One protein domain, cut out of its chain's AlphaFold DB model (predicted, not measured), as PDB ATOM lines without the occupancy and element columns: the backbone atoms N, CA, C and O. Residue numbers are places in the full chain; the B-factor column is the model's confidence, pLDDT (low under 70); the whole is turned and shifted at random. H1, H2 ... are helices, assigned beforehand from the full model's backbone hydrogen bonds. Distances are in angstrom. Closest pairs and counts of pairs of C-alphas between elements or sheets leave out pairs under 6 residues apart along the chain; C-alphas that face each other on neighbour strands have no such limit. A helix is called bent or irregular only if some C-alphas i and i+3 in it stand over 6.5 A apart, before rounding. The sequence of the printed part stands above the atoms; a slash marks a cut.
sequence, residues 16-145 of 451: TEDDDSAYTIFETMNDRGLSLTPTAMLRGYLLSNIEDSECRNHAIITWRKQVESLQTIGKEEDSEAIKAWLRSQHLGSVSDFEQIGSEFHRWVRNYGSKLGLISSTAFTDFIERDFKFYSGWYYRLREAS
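AT A GLANCE: This is residues 16 to 145 of the 451 residues of a protein of Candidatus Poribacteria bacterium (UniProt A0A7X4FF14). A long, nearly straight helix, H6, runs side by side with H3, and the hairpin of H2 and H3 packs on its first arm; H4 makes a corner with H3, where the last residues of H3 meet the first of H4, and packs at a steep tilt on the second arm of H6, and a kinked H5 packs on H2 and H4. H1 lies off at one end of the long axis, touching no helix, and residues 28 to 34 stick out. The 130 printed residues hold six named helices, H1 to H6 in chain order, and no named strand: the class is all helix. The whole is compact, with a radius of gyration of the C-alphas of 14.7 A and spans of 49 by 33 by 33 A.

HOW THE PARTS SIT: H6, residues 120 to 144, was assigned as one helix by its hydrogen bonds but is bent, with C-alphas 128 and 131 6.6 A apart; its arms H6a, residues 120 to 128, and H6b, residues 131 to 144, stand at 13 degrees. H3, residues 53 to 71, touches H6a with residues 55 to 63 alone, at a shallow tilt of 27 degrees, the same way; the closest C-alphas, of Ala 59 and Glu 128, are 5.9 A apart. H3 touches H6b with residues 62 to 70 alone, closest at the C-alphas of Leu 70 and Tyr 139, 6.3 A. H2, residues 38 to 48, forms a helical hairpin with H3, at a shallow tilt of 14 degrees, closest at the C-alphas of Leu 47 and Arg 56, 6.3 A. H4, residues 77 to 90, touches H6b with residues 81 to 85 alone, at a steep tilt of 65 degrees, closest at the C-alphas of Ala 81 and Ser 135, 5.9 A. H5, residues 94 to 110, is irregular, with C-alphas 102 and 105 9.0 A apart, and has a kink of 121 degrees near residue 103. It touches H2 with residues 103 to 109 alone, closest at the C-alphas of Leu 42 and His 105, 4.6 A. H4 and H5 touch about perpendicular, at 77 degrees, closest at the C-alphas of Lys 83 and Ile 100, 6.0 A. Every O i to N i+4 pair is within hydrogen-bond range in H2, H3, H4, H6a, H6b and H1, residues 19 to 30; in H5 10 of 13 are.

IN THESE COORDINATES: H1 begins at C-alpha 19, (12.091, -17.650, -25.073), and H2 follows at C-alpha 38. H3 measures 26.7 A, H4 19.5 A and H6b 19.8 A from first to last C-alpha; H6b ends at C-alpha 144, (6.452, -32.157, 13.868).

THE WHOLE: The two farthest C-alphas, of Glu 17 and Ala 144, are 48.9 A apart. The printed part has no cut, and no link is long. Mean pLDDT of the printed part is 91.3; residues 19 to 20, 23 to 24 and 27 to 35 are under 70.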
ATOM      1  N   THR A  16      10.417 -20.319 -32.104       84.06
ATOM      2  CA  THR A  16       9.748 -19.079 -31.702       84.06
ATOM      3  C   THR A  16      10.739 -17.930 -31.737       84.06
ATOM      4  O   THR A  16      11.950 -18.144 -31.706       84.06
ATOM      5  N   GLU A  17      10.222 -16.707 -31.829       79.12
ATOM      6  CA  GLU A  17      11.054 -15.500 -31.891       79.12
ATOM      7  C   GLU A  17      11.645 -15.123 -30.524       79.12
ATOM      8  O   GLU A  17      12.656 -14.429 -30.459       79.12
ATOM      9  N   ASP A  18      11.039 -15.609 -29.440       75.94
ATOM     10  CA  ASP A  18      11.439 -15.329 -28.066       75.94
ATOM     11  C   ASP A  18      11.284 -16.560 -27.151       75.94
ATOM     12  O   ASP A  18      10.498 -17.482 -27.417       75.94
ATOM     13  N   ASP A  19      12.045 -16.560 -26.053       68.38
ATOM     14  CA  ASP A  19      12.091 -17.650 -25.073       68.38
ATOM     15  C   ASP A  19      10.795 -17.785 -24.248       68.38
ATOM     16  O   ASP A  19      10.557 -18.837 -23.642       68.38
ATOM     17  N   ASP A  20       9.955 -16.749 -24.168       65.06
ATOM     18  CA  ASP A  20       8.681 -16.807 -23.439       65.06
ATOM     19  C   ASP A  20       7.621 -17.538 -24.266       65.06
ATOM     20  O   ASP A  20       6.901 -18.399 -23.746       65.06
ATOM     21  N   SER A  21       7.590 -17.289 -25.574       72.62
ATOM     22  CA  SER A  21       6.798 -18.040 -26.546       72.62
ATOM     23  C   SER A  21       7.239 -19.503 -26.617       72.62
ATOM     24  O   SER A  21       6.383 -20.391 -26.572       72.62
ATOM     25  N   ALA A  22       8.551 -19.782 -26.649       75.25
ATOM     26  CA  ALA A  22       9.087 -21.154 -26.658       75.25
ATOM     27  C   ALA A  22       8.580 -21.946 -25.449       75.25
ATOM     28  O   ALA A  22       8.105 -23.079 -25.549       75.25
ATOM     29  N   TYR A  23       8.654 -21.302 -24.287       66.88
ATOM     30  CA  TYR A  23       8.262 -21.878 -23.020       66.88
ATOM     31  C   TYR A  23       6.749 -22.067 -22.903       66.88
ATOM     32  O   TYR A  23       6.296 -23.132 -22.490       66.88
ATOM     33  N   THR A  24       5.962 -21.082 -23.339       68.56
ATOM     34  CA  THR A  24       4.499 -21.194 -23.386       68.56
ATOM     35  C   THR A  24       4.089 -22.367 -24.271       68.56
ATOM     36  O   THR A  24       3.257 -23.180 -23.871       68.56
ATOM     37  N   ILE A  25       4.708 -22.529 -25.445       74.38
ATOM     38  CA  ILE A  25       4.457 -23.678 -26.324       74.38
ATOM     39  C   ILE A  25       4.844 -24.990 -25.634       74.38
ATOM     40  O   ILE A  25       4.051 -25.930 -25.660       74.38
ATOM     41  N   PHE A  26       6.006 -25.053 -24.979       72.94
ATOM     42  CA  PHE A  26       6.440 -26.236 -24.230       72.94
ATOM     43  C   PHE A  26       5.454 -26.620 -23.115       72.94
ATOM     44  O   PHE A  26       5.100 -27.793 -22.990       72.94
ATOM     45  N   GLU A  27       4.960 -25.656 -22.334       66.50
ATOM     46  CA  GLU A  27       3.935 -25.899 -21.310       66.50
ATOM     47  C   GLU A  27       2.621 -26.379 -21.939       66.50
ATOM     48  O   GLU A  27       2.095 -27.424 -21.556       66.50
ATOM     49  N   THR A  28       2.137 -25.681 -22.972       68.12
ATOM     50  CA  THR A  28       0.856 -25.994 -23.629       68.12
ATOM     51  C   THR A  28       0.886 -27.347 -24.355       68.12
ATOM     52  O   THR A  28      -0.136 -28.027 -24.463       68.12
ATOM     53  N   MET A  29       2.049 -27.759 -24.876       68.00
ATOM     54  CA  MET A  29       2.245 -29.072 -25.497       68.00
ATOM     55  C   MET A  29       2.330 -30.195 -24.464       68.00
ATOM     56  O   MET A  29       1.754 -31.260 -24.695       68.00
ATOM     57  N   ASN A  30       2.995 -29.967 -23.328       63.66
ATOM     58  CA  ASN A  30       3.059 -30.949 -22.245       63.66
ATOM     59  C   ASN A  30       1.707 -31.153 -21.551       63.66
ATOM     60  O   ASN A  30       1.405 -32.273 -21.142       63.66
ATOM     61  N   ASP A  31       0.855 -30.128 -21.504       57.12
ATOM     62  CA  ASP A  31      -0.518 -30.239 -20.991       57.12
ATOM     63  C   ASP A  31      -1.423 -31.160 -21.827       57.12
ATOM     64  O   ASP A  31      -2.472 -31.602 -21.358       57.12
ATOM     65  N   ARG A  32      -1.016 -31.512 -23.054       59.91
ATOM     66  CA  ARG A  32      -1.713 -32.500 -23.901       59.91
ATOM     67  C   ARG A  32      -1.222 -33.945 -23.682       59.91
ATOM     68  O   ARG A  32      -1.741 -34.853 -24.332       59.91
ATOM     69  N   GLY A  33      -0.256 -34.167 -22.777       60.28
ATOM     70  CA  GLY A  33       0.307 -35.469 -22.374       60.28
ATOM     71  C   GLY A  33       0.299 -35.687 -20.846       60.28
ATOM     72  O   GLY A  33      -0.601 -35.221 -20.152       60.28
ATOM     73  N   LEU A  34       1.287 -36.410 -20.292       53.72
ATOM     74  CA  LEU A  34       1.566 -36.395 -18.843       53.72
ATOM     75  C   LEU A  34       2.111 -35.002 -18.487       53.72
ATOM     76  O   LEU A  34       3.281 -34.730 -18.747       53.72
ATOM     77  N   SER A  35       1.252 -34.136 -17.941       61.03
ATOM     78  CA  SER A  35       1.587 -32.744 -17.606       61.03
ATOM     79  C   SER A  35       2.866 -32.678 -16.758       61.03
ATOM     80  O   SER A  35       2.990 -33.376 -15.743       61.03
ATOM     81  N   LEU A  36       3.846 -31.883 -17.206       74.56
ATOM     82  CA  LEU A  36       5.069 -31.638 -16.444       74.56
ATOM     83  C   LEU A  36       4.661 -30.892 -15.172       74.56
ATOM     84  O   LEU A  36       4.017 -29.852 -15.244       74.56
ATOM     85  N   THR A  37       5.030 -31.397 -13.998       87.94
ATOM     86  CA  THR A  37       4.665 -30.699 -12.761       87.94
ATOM     87  C   THR A  37       5.398 -29.351 -12.673       87.94
ATOM     88  O   THR A  37       6.544 -29.259 -13.128       87.94
ATOM     89  N   PRO A  38       4.816 -28.322 -12.026       90.62
ATOM     90  CA  PRO A  38       5.513 -27.067 -11.720       90.62
ATOM     91  C   PRO A  38       6.895 -27.283 -11.081       90.62
ATOM     92  O   PRO A  38       7.872 -26.622 -11.436       90.62
ATOM     93  N   THR A  39       7.021 -28.293 -10.212       94.25
ATOM     94  CA  THR A  39       8.305 -28.722  -9.637       94.25
ATOM     95  C   THR A  39       9.306 -29.147 -10.717       94.25
ATOM     96  O   THR A  39      10.471 -28.747 -10.679       94.25
ATOM     97  N   ALA A  40       8.881 -29.962 -11.688       91.81
ATOM     98  CA  ALA A  40       9.737 -30.419 -12.781       91.81
ATOM     99  C   ALA A  40      10.129 -29.273 -13.728       91.81
ATOM    100  O   ALA A  40      11.274 -29.231 -14.180       91.81
ATOM    101  N   MET A  41       9.216 -28.331 -13.983       91.06
ATOM    102  CA  MET A  41       9.488 -27.141 -14.794       91.06
ATOM    103  C   MET A  41      10.524 -26.235 -14.126       91.06
ATOM    104  O   MET A  41      11.526 -25.885 -14.752       91.06
ATOM    105  N   LEU A  42      10.348 -25.939 -12.831       96.00
ATOM    106  CA  LEU A  42      11.327 -25.177 -12.054       96.00
ATOM    107  C   LEU A  42      12.697 -25.863 -12.067       96.00
ATOM    108  O   LEU A  42      13.709 -25.216 -12.327       96.00
ATOM    109  N   ARG A  43      12.735 -27.182 -11.843       96.44
ATOM    110  CA  ARG A  43      13.972 -27.970 -11.907       96.44
ATOM    111  C   ARG A  43      14.675 -27.805 -13.256       96.44
ATOM    112  O   ARG A  43      15.884 -27.601 -13.283       96.44
ATOM    113  N   GLY A  44      13.931 -27.936 -14.355       94.19
ATOM    114  CA  GLY A  44      14.467 -27.812 -15.711       94.19
ATOM    115  C   GLY A  44      15.121 -26.451 -15.936       94.19
ATOM    116  O   GLY A  44      16.285 -26.403 -16.326       94.19
ATOM    117  N   TYR A  45      14.404 -25.376 -15.594       94.38
ATOM    118  CA  TYR A  45      14.902 -24.002 -15.684       94.38
ATOM    119  C   TYR A  45      16.174 -23.777 -14.857       94.38
ATOM    120  O   TYR A  45      17.145 -23.214 -15.356       94.38
ATOM    121  N   LEU A  46      16.210 -24.233 -13.602       96.94
ATOM    122  CA  LEU A  46      17.388 -24.024 -12.758       96.94
ATOM    123  C   LEU A  46      18.609 -24.788 -13.291       96.94
ATOM    124  O   LEU A  46      19.701 -24.234 -13.351       96.94
ATOM    125  N   LEU A  47      18.430 -26.044 -13.715       95.81
ATOM    126  CA  LEU A  47      19.530 -26.890 -14.191       95.81
ATOM    127  C   LEU A  47      20.065 -26.480 -15.566       95.81
ATOM    128  O   LEU A  47      21.256 -26.664 -15.818       95.81
ATOM    129  N   SER A  48      19.220 -25.947 -16.456       94.31
ATOM    130  CA  SER A  48      19.653 -25.495 -17.787       94.31
ATOM    131  C   SER A  48      20.593 -24.293 -17.724       94.31
ATOM    132  O   SER A  48      21.361 -24.080 -18.653       94.31
ATOM    133  N   ASN A  49      20.544 -23.532 -16.629       95.00
ATOM    134  CA  ASN A  49      21.388 -22.363 -16.396       95.00
ATOM    135  C   ASN A  49      22.666 -22.686 -15.595       95.00
ATOM    136  O   ASN A  49      23.395 -21.774 -15.211       95.00
ATOM    137  N   ILE A  50      22.957 -23.971 -15.345       95.88
ATOM    138  CA  ILE A  50      24.225 -24.423 -14.757       95.88
ATOM    139  C   ILE A  50      25.122 -24.946 -15.884       95.88
ATOM    140  O   ILE A  50      24.852 -25.997 -16.479       95.88
ATOM    141  N   GLU A  51      26.188 -24.206 -16.176       94.44
ATOM    142  CA  GLU A  51      27.130 -24.493 -17.261       94.44
ATOM    143  C   GLU A  51      28.062 -25.655 -16.900       94.44
ATOM    144  O   GLU A  51      28.218 -26.594 -17.687       94.44
ATOM    145  N   ASP A  52      28.631 -25.618 -15.689       95.06
ATOM    146  CA  ASP A  52      29.563 -26.634 -15.205       95.06
ATOM    147  C   ASP A  52      28.870 -27.991 -15.012       95.06
ATOM    148  O   ASP A  52      27.863 -28.121 -14.308       95.06
ATOM    149  N   SER A  53      29.407 -29.027 -15.659       93.81
ATOM    150  CA  SER A  53      28.788 -30.352 -15.678       93.81
ATOM    151  C   SER A  53      28.813 -31.052 -14.323       93.81
ATOM    152  O   SER A  53      27.861 -31.765 -14.004       93.81
ATOM    153  N   GLU A  54      29.871 -30.861 -13.536       95.62
ATOM    154  CA  GLU A  54      30.017 -31.489 -12.221       95.62
ATOM    155  C   GLU A  54      29.049 -30.846 -11.219       95.62
ATOM    156  O   GLU A  54      28.248 -31.548 -10.596       95.62
ATOM    157  N   CYS A  55      29.017 -29.511 -11.155       95.56
ATOM    158  CA  CYS A  55      28.043 -28.745 -10.375       95.56
ATOM    159  C   CYS A  55      26.605 -29.110 -10.759       95.56
ATOM    160  O   CYS A  55      25.773 -29.363  -9.886       95.56
ATOM    161  N   ARG A  56      26.299 -29.214 -12.059       96.38
ATOM    162  CA  ARG A  56      24.962 -29.609 -12.530       96.38
ATOM    163  C   ARG A  56      24.590 -31.023 -12.079       96.38
ATOM    164  O   ARG A  56      23.446 -31.256 -11.685       96.38
ATOM    165  N   ASN A  57      25.533 -31.965 -12.104       95.81
ATOM    166  CA  ASN A  57      25.309 -33.331 -11.625       95.81
ATOM    167  C   ASN A  57      25.055 -33.374 -10.111       95.81
ATOM    168  O   ASN A  57      24.120 -34.051  -9.671       95.81
ATOM    169  N   HIS A  58      25.821 -32.626  -9.316       97.50
ATOM    170  CA  HIS A  58      25.585 -32.521  -7.874       97.50
ATOM    171  C   HIS A  58      24.227 -31.874  -7.559       97.50
ATOM    172  O   HIS A  58      23.452 -32.432  -6.771       97.50
ATOM    173  N   ALA A  59      23.859 -30.804  -8.269       97.56
ATOM    174  CA  ALA A  59      22.557 -30.160  -8.135       97.56
ATOM    175  C   ALA A  59      21.401 -31.120  -8.482       97.56
ATOM    176  O   ALA A  59      20.398 -31.167  -7.766       97.56
ATOM    177  N   ILE A  60      21.546 -31.958  -9.520       97.69
ATOM    178  CA  ILE A  60      20.574 -33.014  -9.865       97.69
ATOM    179  C   ILE A  60      20.384 -34.002  -8.710       97.69
ATOM    180  O   ILE A  60      19.245 -34.380  -8.412       97.69
ATOM    181  N   ILE A  61      21.478 -34.445  -8.090       98.31
ATOM    182  CA  ILE A  61      21.446 -35.400  -6.975       98.31
ATOM    183  C   ILE A  61      20.779 -34.756  -5.757       98.31
ATOM    184  O   ILE A  61      19.872 -35.353  -5.170       98.31
ATOM    185  N   THR A  62      21.177 -33.531  -5.407       98.44
ATOM    186  CA  THR A  62      20.601 -32.777  -4.287       98.44
ATOM    187  C   THR A  62      19.105 -32.558  -4.482       98.44
ATOM    188  O   THR A  62      18.324 -32.885  -3.586       98.44
ATOM    189  N   TRP A  63      18.695 -32.083  -5.661       98.38
ATOM    190  CA  TRP A  63      17.289 -31.866  -5.989       98.38
ATOM    191  C   TRP A  63      16.472 -33.145  -5.833       98.38
ATOM    192  O   TRP A  63      15.450 -33.158  -5.148       98.38
ATOM    193  N   ARG A  64      16.944 -34.240  -6.445       98.06
ATOM    194  CA  ARG A  64      16.267 -35.539  -6.401       98.06
ATOM    195  C   ARG A  64      16.077 -36.011  -4.965       98.06
ATOM    196  O   ARG A  64      14.960 -36.346  -4.593       98.06
ATOM    197  N   LYS A  65      17.135 -35.959  -4.154       98.31
ATOM    198  CA  LYS A  65      17.090 -36.371  -2.748       98.31
ATOM    199  C   LYS A  65      16.056 -35.577  -1.943       98.31
ATOM    200  O   LYS A  65      15.331 -36.164  -1.146       98.31
ATOM    201  N   GLN A  66      15.996 -34.257  -2.130       98.25
ATOM    202  CA  GLN A  66      15.028 -33.411  -1.421       98.25
ATOM    203  C   GLN A  66      13.592 -33.716  -1.849       98.25
ATOM    204  O   GLN A  66      12.737 -33.928  -0.994       98.25
ATOM    205  N   VAL A  67      13.334 -33.811  -3.157       97.50
ATOM    206  CA  VAL A  67      11.999 -34.139  -3.681       97.50
ATOM    207  C   VAL A  67      11.541 -35.524  -3.226       97.50
ATOM    208  O   VAL A  67      10.426 -35.650  -2.731       97.50
ATOM    209  N   GLU A  68      12.401 -36.544  -3.311       97.38
ATOM    210  CA  GLU A  68      12.083 -37.899  -2.842       97.38
ATOM    211  C   GLU A  68      11.748 -37.910  -1.343       97.38
ATOM    212  O   GLU A  68      10.770 -38.538  -0.944       97.38
ATOM    213  N   SER A  69      12.500 -37.169  -0.520       97.88
ATOM    214  CA  SER A  69      12.220 -37.027   0.916       97.88
ATOM    215  C   SER A  69      10.871 -36.360   1.183       97.88
ATOM    216  O   SER A  69      10.154 -36.766   2.089       97.88
ATOM    217  N   LEU A  70      10.507 -35.329   0.425       97.94
ATOM    218  CA  LEU A  70       9.217 -34.656   0.594       97.94
ATOM    219  C   LEU A  70       8.067 -35.563   0.152       97.94
ATOM    220  O   LEU A  70       7.051 -35.659   0.838       97.94
ATOM    221  N   GLN A  71       8.258 -36.323  -0.924       95.75
ATOM    222  CA  GLN A  71       7.261 -37.263  -1.431       95.75
ATOM    223  C   GLN A  71       6.959 -38.420  -0.467       95.75
ATOM    224  O   GLN A  71       5.884 -39.013  -0.560       95.75
ATOM    225  N   THR A  72       7.830 -38.709   0.513       96.62
ATOM    226  CA  THR A  72       7.493 -39.659   1.589       96.62
ATOM    227  C   THR A  72       6.409 -39.129   2.533       96.62
ATOM    228  O   THR A  72       5.775 -39.916   3.232       96.62
ATOM    229  N   ILE A  73       6.212 -37.808   2.603       95.12
ATOM    230  CA  ILE A  73       5.151 -37.180   3.403       95.12
ATOM    231  C   ILE A  73       3.827 -37.186   2.633       95.12
ATOM    232  O   ILE A  73       2.788 -37.482   3.226       95.12
ATOM    233  N   GLY A  74       3.856 -36.863   1.337       93.69
ATOM    234  CA  GLY A  74       2.668 -36.753   0.496       93.69
ATOM    235  C   GLY A  74       3.002 -36.492  -0.974       93.69
ATOM    236  O   GLY A  74       4.072 -35.992  -1.302       93.69
ATOM    237  N   LYS A  75       2.065 -36.820  -1.873       90.38
ATOM    238  CA  LYS A  75       2.276 -36.788  -3.334       90.38
ATOM    239  C   LYS A  75       2.633 -35.402  -3.893       90.38
ATOM    240  O   LYS A  75       3.344 -35.333  -4.885       90.38
ATOM    241  N   GLU A  76       2.114 -34.336  -3.288       93.06
ATOM    242  CA  GLU A  76       2.290 -32.943  -3.741       93.06
ATOM    243  C   GLU A  76       3.175 -32.131  -2.785       93.06
ATOM    244  O   GLU A  76       3.270 -30.909  -2.877       93.06
ATOM    245  N   GLU A  77       3.817 -32.802  -1.831       95.88
ATOM    246  CA  GLU A  77       4.519 -32.132  -0.744       95.88
ATOM    247  C   GLU A  77       5.791 -31.410  -1.221       95.88
ATOM    248  O   GLU A  77       6.197 -30.415  -0.629       95.88
ATOM    249  N   ASP A  78       6.399 -31.862  -2.322       96.56
ATOM    250  CA  ASP A  78       7.499 -31.162  -2.990       96.56
ATOM    251  C   ASP A  78       7.075 -29.780  -3.503       96.56
ATOM    252  O   ASP A  78       7.776 -28.791  -3.285       96.56
ATOM    253  N   SER A  79       5.891 -29.706  -4.112       97.19
ATOM    254  CA  SER A  79       5.288 -28.460  -4.586       97.19
ATOM    255  C   SER A  79       4.972 -27.526  -3.415       97.19
ATOM    256  O   SER A  79       5.356 -26.355  -3.428       97.19
ATOM    257  N   GLU A  80       4.351 -28.043  -2.351       97.94
ATOM    258  CA  GLU A  80       4.015 -27.244  -1.164       97.94
ATOM    259  C   GLU A  80       5.255 -26.741  -0.410       97.94
ATOM    260  O   GLU A  80       5.273 -25.590   0.037       97.94
ATOM    261  N   ALA A  81       6.326 -27.537  -0.339       98.56
ATOM    262  CA  ALA A  81       7.592 -27.113   0.253       98.56
ATOM    263  C   ALA A  81       8.232 -25.955  -0.521       98.56
ATOM    264  O   ALA A  81       8.677 -24.982   0.090       98.56
ATOM    265  N   ILE A  82       8.246 -26.030  -1.858       98.56
ATOM    266  CA  ILE A  82       8.776 -24.959  -2.714       98.56
ATOM    267  C   ILE A  82       7.947 -23.686  -2.534       98.56
ATOM    268  O   ILE A  82       8.512 -22.615  -2.313       98.56
ATOM    269  N   LYS A  83       6.612 -23.789  -2.538       98.38
ATOM    270  CA  LYS A  83       5.724 -22.641  -2.291       98.38
ATOM    271  C   LYS A  83       5.970 -22.019  -0.921       98.38
ATOM    272  O   LYS A  83       6.062 -20.796  -0.816       98.38
ATOM    273  N   ALA A  84       6.063 -22.835   0.129       98.44
ATOM    274  CA  ALA A  84       6.303 -22.366   1.490       98.44
ATOM    275  C   ALA A  84       7.666 -21.676   1.614       98.44
ATOM    276  O   ALA A  84       7.743 -20.587   2.180       98.44
ATOM    277  N   TRP A  85       8.716 -22.261   1.034       98.44
ATOM    278  CA  TRP A  85      10.047 -21.662   0.987       98.44
ATOM    279  C   TRP A  85      10.038 -20.315   0.258       98.44
ATOM    280  O   TRP A  85      10.437 -19.307   0.846       98.44
ATOM    281  N   LEU A  86       9.524 -20.259  -0.972       98.25
ATOM    282  CA  LEU A  86       9.520 -19.029  -1.764       98.25
ATOM    283  C   LEU A  86       8.706 -17.918  -1.084       98.25
ATOM    284  O   LEU A  86       9.177 -16.785  -0.974       98.25
ATOM    285  N   ARG A  87       7.532 -18.250  -0.530       97.69
ATOM    286  CA  ARG A  87       6.723 -17.312   0.272       97.69
ATOM    287  C   ARG A  87       7.436 -16.865   1.547       97.69
ATOM    288  O   ARG A  87       7.229 -15.747   1.997       97.69
ATOM    289  N   SER A  88       8.273 -17.706   2.141       97.88
ATOM    290  CA  SER A  88       8.990 -17.336   3.360       97.88
ATOM    291  C   SER A  88      10.098 -16.308   3.102       97.88
ATOM    292  O   SER A  88      10.199 -15.307   3.815       97.88
ATOM    293  N   GLN A  89      10.883 -16.511   2.040       97.00
ATOM    294  CA  GLN A  89      12.109 -15.747   1.796       97.00
ATOM    295  C   GLN A  89      11.934 -14.581   0.825       97.00
ATOM    296  O   GLN A  89      12.668 -13.599   0.914       97.00
ATOM    297  N   HIS A  90      10.957 -14.647  -0.081       95.06
ATOM    298  CA  HIS A  90      10.895 -13.717  -1.212       95.06
ATOM    299  C   HIS A  90       9.559 -12.987  -1.373       95.06
ATOM    300  O   HIS A  90       9.410 -12.174  -2.278       95.06
ATOM    301  N   LEU A  91       8.595 -13.227  -0.483       92.69
ATOM    302  CA  LEU A  91       7.295 -12.561  -0.524       92.69
ATOM    303  C   LEU A  91       7.425 -11.043  -0.325       92.69
ATOM    304  O   LEU A  91       7.897 -10.598   0.726       92.69
ATOM    305  N   GLY A  92       6.994 -10.254  -1.311       88.19
ATOM    306  CA  GLY A  92       6.934  -8.791  -1.224       88.19
ATOM    307  C   GLY A  92       5.510  -8.236  -1.129       88.19
ATOM    308  O   GLY A  92       5.315  -7.129  -0.633       88.19
ATOM    309  N   SER A  93       4.515  -8.991  -1.594       88.94
ATOM    310  CA  SER A  93       3.124  -8.545  -1.696       88.94
ATOM    311  C   SER A  93       2.129  -9.709  -1.646       88.94
ATOM    312  O   SER A  93       2.500 -10.868  -1.820       88.94
ATOM    313  N   VAL A  94       0.838  -9.403  -1.477       90.69
ATOM    314  CA  VAL A  94      -0.245 -10.400  -1.597       90.69
ATOM    315  C   VAL A  94      -0.296 -11.000  -3.010       90.69
ATOM    316  O   VAL A  94      -0.531 -12.194  -3.164       90.69
ATOM    317  N   SER A  95       0.018 -10.213  -4.047       91.31
ATOM    318  CA  SER A  95       0.076 -10.720  -5.424       91.31
ATOM    319  C   SER A  95       1.174 -11.774  -5.602       91.31
ATOM    320  O   SER A  95       0.932 -12.807  -6.225       91.31
ATOM    321  N   ASP A  96       2.344 -11.579  -4.982       92.56
ATOM    322  CA  ASP A  96       3.399 -12.601  -4.969       92.56
ATOM    323  C   ASP A  96       2.921 -13.878  -4.267       92.56
ATOM    324  O   ASP A  96       3.217 -14.983  -4.721       92.56
ATOM    325  N   PHE A  97       2.146 -13.752  -3.182       94.44
ATOM    326  CA  PHE A  97       1.611 -14.907  -2.461       94.44
ATOM    327  C   PHE A  97       0.754 -15.797  -3.368       94.44
ATOM    328  O   PHE A  97       0.886 -17.027  -3.331       94.44
ATOM    329  N   GLU A  98      -0.124 -15.180  -4.158       93.69
ATOM    330  CA  GLU A  98      -1.010 -15.863  -5.100       93.69
ATOM    331  C   GLU A  98      -0.223 -16.476  -6.258       93.69
ATOM    332  O   GLU A  98      -0.352 -17.676  -6.501       93.69
ATOM    333  N   GLN A  99       0.658 -15.697  -6.900       94.69
ATOM    334  CA  GLN A  99       1.460 -16.153  -8.044       94.69
ATOM    335  C   GLN A  99       2.389 -17.313  -7.678       94.69
ATOM    336  O   GLN A  99       2.443 -18.302  -8.403       94.69
ATOM    337  N   ILE A 100       3.069 -17.243  -6.528       96.62
ATOM    338  CA  ILE A 100       3.867 -18.367  -6.017       96.62
ATOM    339  C   ILE A 100       2.959 -19.573  -5.729       96.62
ATOM    340  O   ILE A 100       3.344 -20.716  -5.941       96.62
ATOM    341  N   GLY A 101       1.732 -19.345  -5.261       93.12
ATOM    342  CA  GLY A 101       0.782 -20.414  -4.954       93.12
ATOM    343  C   GLY A 101       0.360 -21.261  -6.147       93.12
ATOM    344  O   GLY A 101       0.182 -22.472  -5.985       93.12
ATOM    345  N   SER A 102       0.191 -20.628  -7.306       90.38
ATOM    346  CA  SER A 102      -0.281 -21.276  -8.530       90.38
ATOM    347  C   SER A 102       0.852 -21.635  -9.492       90.38
ATOM    348  O   SER A 102       0.895 -22.756  -9.978       90.38
ATOM    349  N   GLU A 103       1.790 -20.715  -9.731       91.94
ATOM    350  CA  GLU A 103       2.751 -20.758 -10.844       91.94
ATOM    351  C   GLU A 103       4.172 -20.387 -10.376       91.94
ATOM    352  O   GLU A 103       4.853 -19.554 -10.984       91.94
ATOM    353  N   PHE A 104       4.641 -20.973  -9.265       95.56
ATOM    354  CA  PHE A 104       5.939 -20.615  -8.672       95.56
ATOM    355  C   PHE A 104       7.121 -20.745  -9.636       95.56
ATOM    356  O   PHE A 104       8.092 -20.006  -9.516       95.56
ATOM    357  N   HIS A 105       7.068 -21.673 -10.589       94.00
ATOM    358  CA  HIS A 105       8.135 -21.884 -11.561       94.00
ATOM    359  C   HIS A 105       8.245 -20.710 -12.544       94.00
ATOM    360  O   HIS A 105       9.353 -20.236 -12.797       94.00
ATOM    361  N   ARG A 106       7.107 -20.175 -13.015       92.88
ATOM    362  CA  ARG A 106       7.066 -18.935 -13.811       92.88
ATOM    363  C   ARG A 106       7.476 -17.737 -12.968       92.88
ATOM    364  O   ARG A 106       8.233 -16.897 -13.440       92.88
ATOM    365  N   TRP A 107       7.021 -17.672 -11.716       95.94
ATOM    366  CA  TRP A 107       7.403 -16.594 -10.807       95.94
ATOM    367  C   TRP A 107       8.926 -16.559 -10.593       95.94
ATOM    368  O   TRP A 107       9.543 -15.518 -10.793       95.94
ATOM    369  N   VAL A 108       9.575 -17.694 -10.304       96.56
ATOM    370  CA  VAL A 108      11.041 -17.747 -10.146       96.56
ATOM    371  C   VAL A 108      11.764 -17.306 -11.417       96.56
ATOM    372  O   VAL A 108      12.727 -16.551 -11.326       96.56
ATOM    373  N   ARG A 109      11.291 -17.717 -12.599       92.56
ATOM    374  CA  ARG A 109      11.877 -17.286 -13.874       92.56
ATOM    375  C   ARG A 109      11.747 -15.775 -14.082       92.56
ATOM    376  O   ARG A 109      12.745 -15.104 -14.331       92.56
ATOM    377  N   ASN A 110      10.540 -15.235 -13.920       92.44
ATOM    378  CA  ASN A 110      10.241 -13.817 -14.158       92.44
ATOM    379  C   ASN A 110      10.954 -12.891 -13.162       92.44
ATOM    380  O   ASN A 110      11.282 -11.751 -13.489       92.44
ATOM    381  N   TYR A 111      11.204 -13.379 -11.946       93.38
ATOM    382  CA  TYR A 111      11.863 -12.633 -10.876       93.38
ATOM    383  C   TYR A 111      13.307 -13.102 -10.631       93.38
ATOM    384  O   TYR A 111      13.914 -12.700  -9.639       93.38
ATOM    385  N   GLY A 112      13.895 -13.893 -11.539       91.50
ATOM    386  CA  GLY A 112      15.198 -14.533 -11.339       91.50
ATOM    387  C   GLY A 112      16.321 -13.553 -10.996       91.50
ATOM    388  O   GLY A 112      17.085 -13.787 -10.062       91.50
ATOM    389  N   SER A 113      16.359 -12.389 -11.650       90.56
ATOM    390  CA  SER A 113      17.335 -11.333 -11.344       90.56
ATOM    391  C   SER A 113      17.209 -10.795  -9.912       90.56
ATOM    392  O   SER A 113      18.221 -10.600  -9.241       90.56
ATOM    393  N   LYS A 114      15.982 -10.621  -9.402       90.38
ATOM    394  CA  LYS A 114      15.713 -10.214  -8.009       90.38
ATOM    395  C   LYS A 114      16.057 -11.313  -7.002       90.38
ATOM    396  O   LYS A 114      16.388 -11.001  -5.864       90.38
ATOM    397  N   LEU A 115      16.000 -12.575  -7.424       93.00
ATOM    398  CA  LEU A 115      16.444 -13.733  -6.644       93.00
ATOM    399  C   LEU A 115      17.969 -13.930  -6.685       93.00
ATOM    400  O   LEU A 115      18.482 -14.836  -6.037       93.00
ATOM    401  N   GLY A 116      18.700 -13.100  -7.438       93.75
ATOM    402  CA  GLY A 116      20.147 -13.225  -7.605       93.75
ATOM    403  C   GLY A 116      20.572 -14.322  -8.585       93.75
ATOM    404  O   GLY A 116      21.753 -14.652  -8.636       93.75
ATOM    405  N   LEU A 117      19.653 -14.868  -9.390       95.94
ATOM    406  CA  LEU A 117      19.917 -15.900 -10.400       95.94
ATOM    407  C   LEU A 117      20.564 -15.295 -11.660       95.94
ATOM    408  O   LEU A 117      19.950 -15.217 -12.721       95.94
ATOM    409  N   ILE A 118      21.801 -14.809 -11.519       95.69
ATOM    410  CA  ILE A 118      22.532 -14.068 -12.565       95.69
ATOM    411  C   ILE A 118      23.747 -14.817 -13.135       95.69
ATOM    412  O   ILE A 118      24.395 -14.320 -14.051       95.69
ATOM    413  N   SER A 119      24.101 -15.979 -12.583       96.19
ATOM    414  CA  SER A 119      25.274 -16.754 -13.002       96.19
ATOM    415  C   SER A 119      25.101 -18.245 -12.727       96.19
ATOM    416  O   SER A 119      24.356 -18.625 -11.824       96.19
ATOM    417  N   SER A 120      25.855 -19.092 -13.438       96.31
ATOM    418  CA  SER A 120      25.868 -20.549 -13.218       96.31
ATOM    419  C   SER A 120      26.093 -20.928 -11.746       96.31
ATOM    420  O   SER A 120      25.463 -21.856 -11.231       96.31
ATOM    421  N   THR A 121      26.962 -20.203 -11.034       97.12
ATOM    422  CA  THR A 121      27.201 -20.419  -9.598       97.12
ATOM    423  C   THR A 121      25.978 -20.055  -8.762       97.12
ATOM    424  O   THR A 121      25.624 -20.811  -7.866       97.12
ATOM    425  N   ALA A 122      25.282 -18.959  -9.079       97.38
ATOM    426  CA  ALA A 122      24.072 -18.569  -8.359       97.38
ATOM    427  C   ALA A 122      22.934 -19.590  -8.529       97.38
ATOM    428  O   ALA A 122      22.266 -19.926  -7.554       97.38
ATOM    429  N   PHE A 123      22.750 -20.142  -9.734       98.00
ATOM    430  CA  PHE A 123      21.798 -21.238  -9.962       98.00
ATOM    431  C   PHE A 123      22.179 -22.514  -9.198       98.00
ATOM    432  O   PHE A 123      21.301 -23.193  -8.663       98.00
ATOM    433  N   THR A 124      23.477 -22.822  -9.109       97.94
ATOM    434  CA  THR A 124      23.972 -23.954  -8.310       97.94
ATOM    435  C   THR A 124      23.680 -23.737  -6.823       97.94
ATOM    436  O   THR A 124      23.055 -24.592  -6.196       97.94
ATOM    437  N   ASP A 125      24.033 -22.573  -6.271       97.56
ATOM    438  CA  ASP A 125      23.772 -22.207  -4.875       97.56
ATOM    439  C   ASP A 125      22.275 -22.243  -4.539       97.56
ATOM    440  O   ASP A 125      21.881 -22.767  -3.497       97.56
ATOM    441  N   PHE A 126      21.413 -21.761  -5.435       97.94
ATOM    442  CA  PHE A 126      19.967 -21.765  -5.217       97.94
ATOM    443  C   PHE A 126      19.413 -23.177  -4.962       97.94
ATOM    444  O   PHE A 126      18.488 -23.349  -4.168       97.94
ATOM    445  N   ILE A 127      20.006 -24.207  -5.580       98.38
ATOM    446  CA  ILE A 127      19.652 -25.614  -5.341       98.38
ATOM    447  C   ILE A 127      20.410 -26.182  -4.135       98.38
ATOM    448  O   ILE A 127      19.812 -26.761  -3.223       98.38
ATOM    449  N   GLU A 128      21.738 -26.085  -4.152       97.81
ATOM    450  CA  GLU A 128      22.602 -26.830  -3.233       97.81
ATOM    451  C   GLU A 128      22.652 -26.243  -1.829       97.81
ATOM    452  O   GLU A 128      22.897 -26.970  -0.859       97.81
ATOM    453  N   ARG A 129      22.391 -24.942  -1.729       97.69
ATOM    454  CA  ARG A 129      22.404 -24.177  -0.493       97.69
ATOM    455  C   ARG A 129      20.977 -23.864  -0.053       97.69
ATOM    456  O   ARG A 129      20.538 -24.375   0.977       97.69
ATOM    457  N   ASP A 130      20.246 -23.087  -0.847       97.75
ATOM    458  CA  ASP A 130      18.992 -22.479  -0.394       97.75
ATOM    459  C   ASP A 130      17.841 -23.499  -0.405       97.75
ATOM    460  O   ASP A 130      17.306 -23.827   0.658       97.75
ATOM    461  N   PHE A 131      17.520 -24.096  -1.562       98.31
ATOM    462  CA  PHE A 131      16.472 -25.120  -1.664       98.31
ATOM    463  C   PHE A 131      16.707 -26.252  -0.666       98.31
ATOM    464  O   PHE A 131      15.818 -26.554   0.125       98.31
ATOM    465  N   LYS A 132      17.926 -26.814  -0.634       98.56
ATOM    466  CA  LYS A 132      18.311 -27.894   0.287       98.56
ATOM    467  C   LYS A 132      18.056 -27.555   1.760       98.56
ATOM    468  O   LYS A 132      17.609 -28.430   2.507       98.56
ATOM    469  N   PHE A 133      18.376 -26.335   2.191       98.62
ATOM    470  CA  PHE A 133      18.187 -25.901   3.575       98.62
ATOM    471  C   PHE A 133      16.700 -25.770   3.914       98.62
ATOM    472  O   PHE A 133      16.219 -26.400   4.861       98.62
ATOM    473  N   TYR A 134      15.952 -24.999   3.122       98.62
ATOM    474  CA  TYR A 134      14.554 -24.701   3.430       98.62
ATOM    475  C   TYR A 134      13.629 -25.902   3.216       98.62
ATOM    476  O   TYR A 134      12.726 -26.110   4.025       98.62
ATOM    477  N   SER A 135      13.874 -26.747   2.210       98.56
ATOM    478  CA  SER A 135      13.120 -27.994   2.027       98.56
ATOM    479  C   SER A 135      13.363 -28.981   3.171       98.56
ATOM    480  O   SER A 135      12.433 -29.647   3.626       98.56
ATOM    481  N   GLY A 136      14.595 -29.038   3.691       98.50
ATOM    482  CA  GLY A 136      14.944 -29.858   4.848       98.50
ATOM    483  C   GLY A 136      14.236 -29.404   6.129       98.50
ATOM    484  O   GLY A 136      13.717 -30.236   6.877       98.50
ATOM    485  N   TRP A 137      14.164 -28.093   6.374       98.50
ATOM    486  CA  TRP A 137      13.412 -27.551   7.511       98.50
ATOM    487  C   TRP A 137      11.904 -27.677   7.340       98.50
ATOM    488  O   TRP A 137      11.216 -28.027   8.299       98.50
ATOM    489  N   TYR A 138      11.390 -27.493   6.125       98.75
ATOM    490  CA  TYR A 138       9.992 -27.768   5.812       98.75
ATOM    491  C   TYR A 138       9.629 -29.220   6.155       98.75
ATOM    492  O   TYR A 138       8.659 -29.453   6.875       98.75
ATOM    493  N   TYR A 139      10.445 -30.192   5.725       98.50
ATOM    494  CA  TYR A 139      10.255 -31.607   6.056       98.50
ATOM    495  C   TYR A 139      10.159 -31.828   7.575       98.50
ATOM    496  O   TYR A 139       9.211 -32.449   8.053       98.50
ATOM    497  N   ARG A 140      11.089 -31.259   8.358       98.31
ATOM    498  CA  ARG A 140      11.085 -31.369   9.830       98.31
ATOM    499  C   ARG A 140       9.824 -30.773  10.457       98.31
ATOM    500  O   ARG A 140       9.231 -31.394  11.335       98.31
ATOM    501  N   LEU A 141       9.390 -29.601   9.990       98.56
ATOM    502  CA  LEU A 141       8.154 -28.960  10.450       98.56
ATOM    503  C   LEU A 141       6.914 -29.793  10.100       98.56
ATOM    504  O   LEU A 141       5.964 -29.855  10.882       98.56
ATOM    505  N   ARG A 142       6.908 -30.464   8.945       98.06
ATOM    506  CA  ARG A 142       5.824 -31.374   8.561       98.06
ATOM    507  C   ARG A 142       5.794 -32.632   9.413       98.06
ATOM    508  O   ARG A 142       4.704 -33.023   9.823       98.06
ATOM    509  N   GLU A 143       6.933 -33.210   9.761       97.31
ATOM    510  CA  GLU A 143       6.973 -34.325  10.715       97.31
ATOM    511  C   GLU A 143       6.481 -33.890  12.106       97.31
ATOM    512  O   GLU A 143       5.584 -34.522  12.662       97.31
ATOM    513  N   ALA A 144       6.935 -32.735  12.607       98.00
ATOM    514  CA  ALA A 144       6.452 -32.157  13.868       98.00
ATOM    515  C   ALA A 144       4.959 -31.765  13.845       98.00
ATOM    516  O   ALA A 144       4.335 -31.586  14.885       98.00
ATOM    517  N   SER A 145       4.347 -31.645  12.664       97.69
ATOM    518  CA  SER A 145       2.904 -31.415  12.533       97.69
ATOM    519  C   SER A 145       2.064 -32.690  12.694       97.69
ATOM    520  O   SER A 145       0.855 -32.600  12.920       97.69
TER     521      SER A 145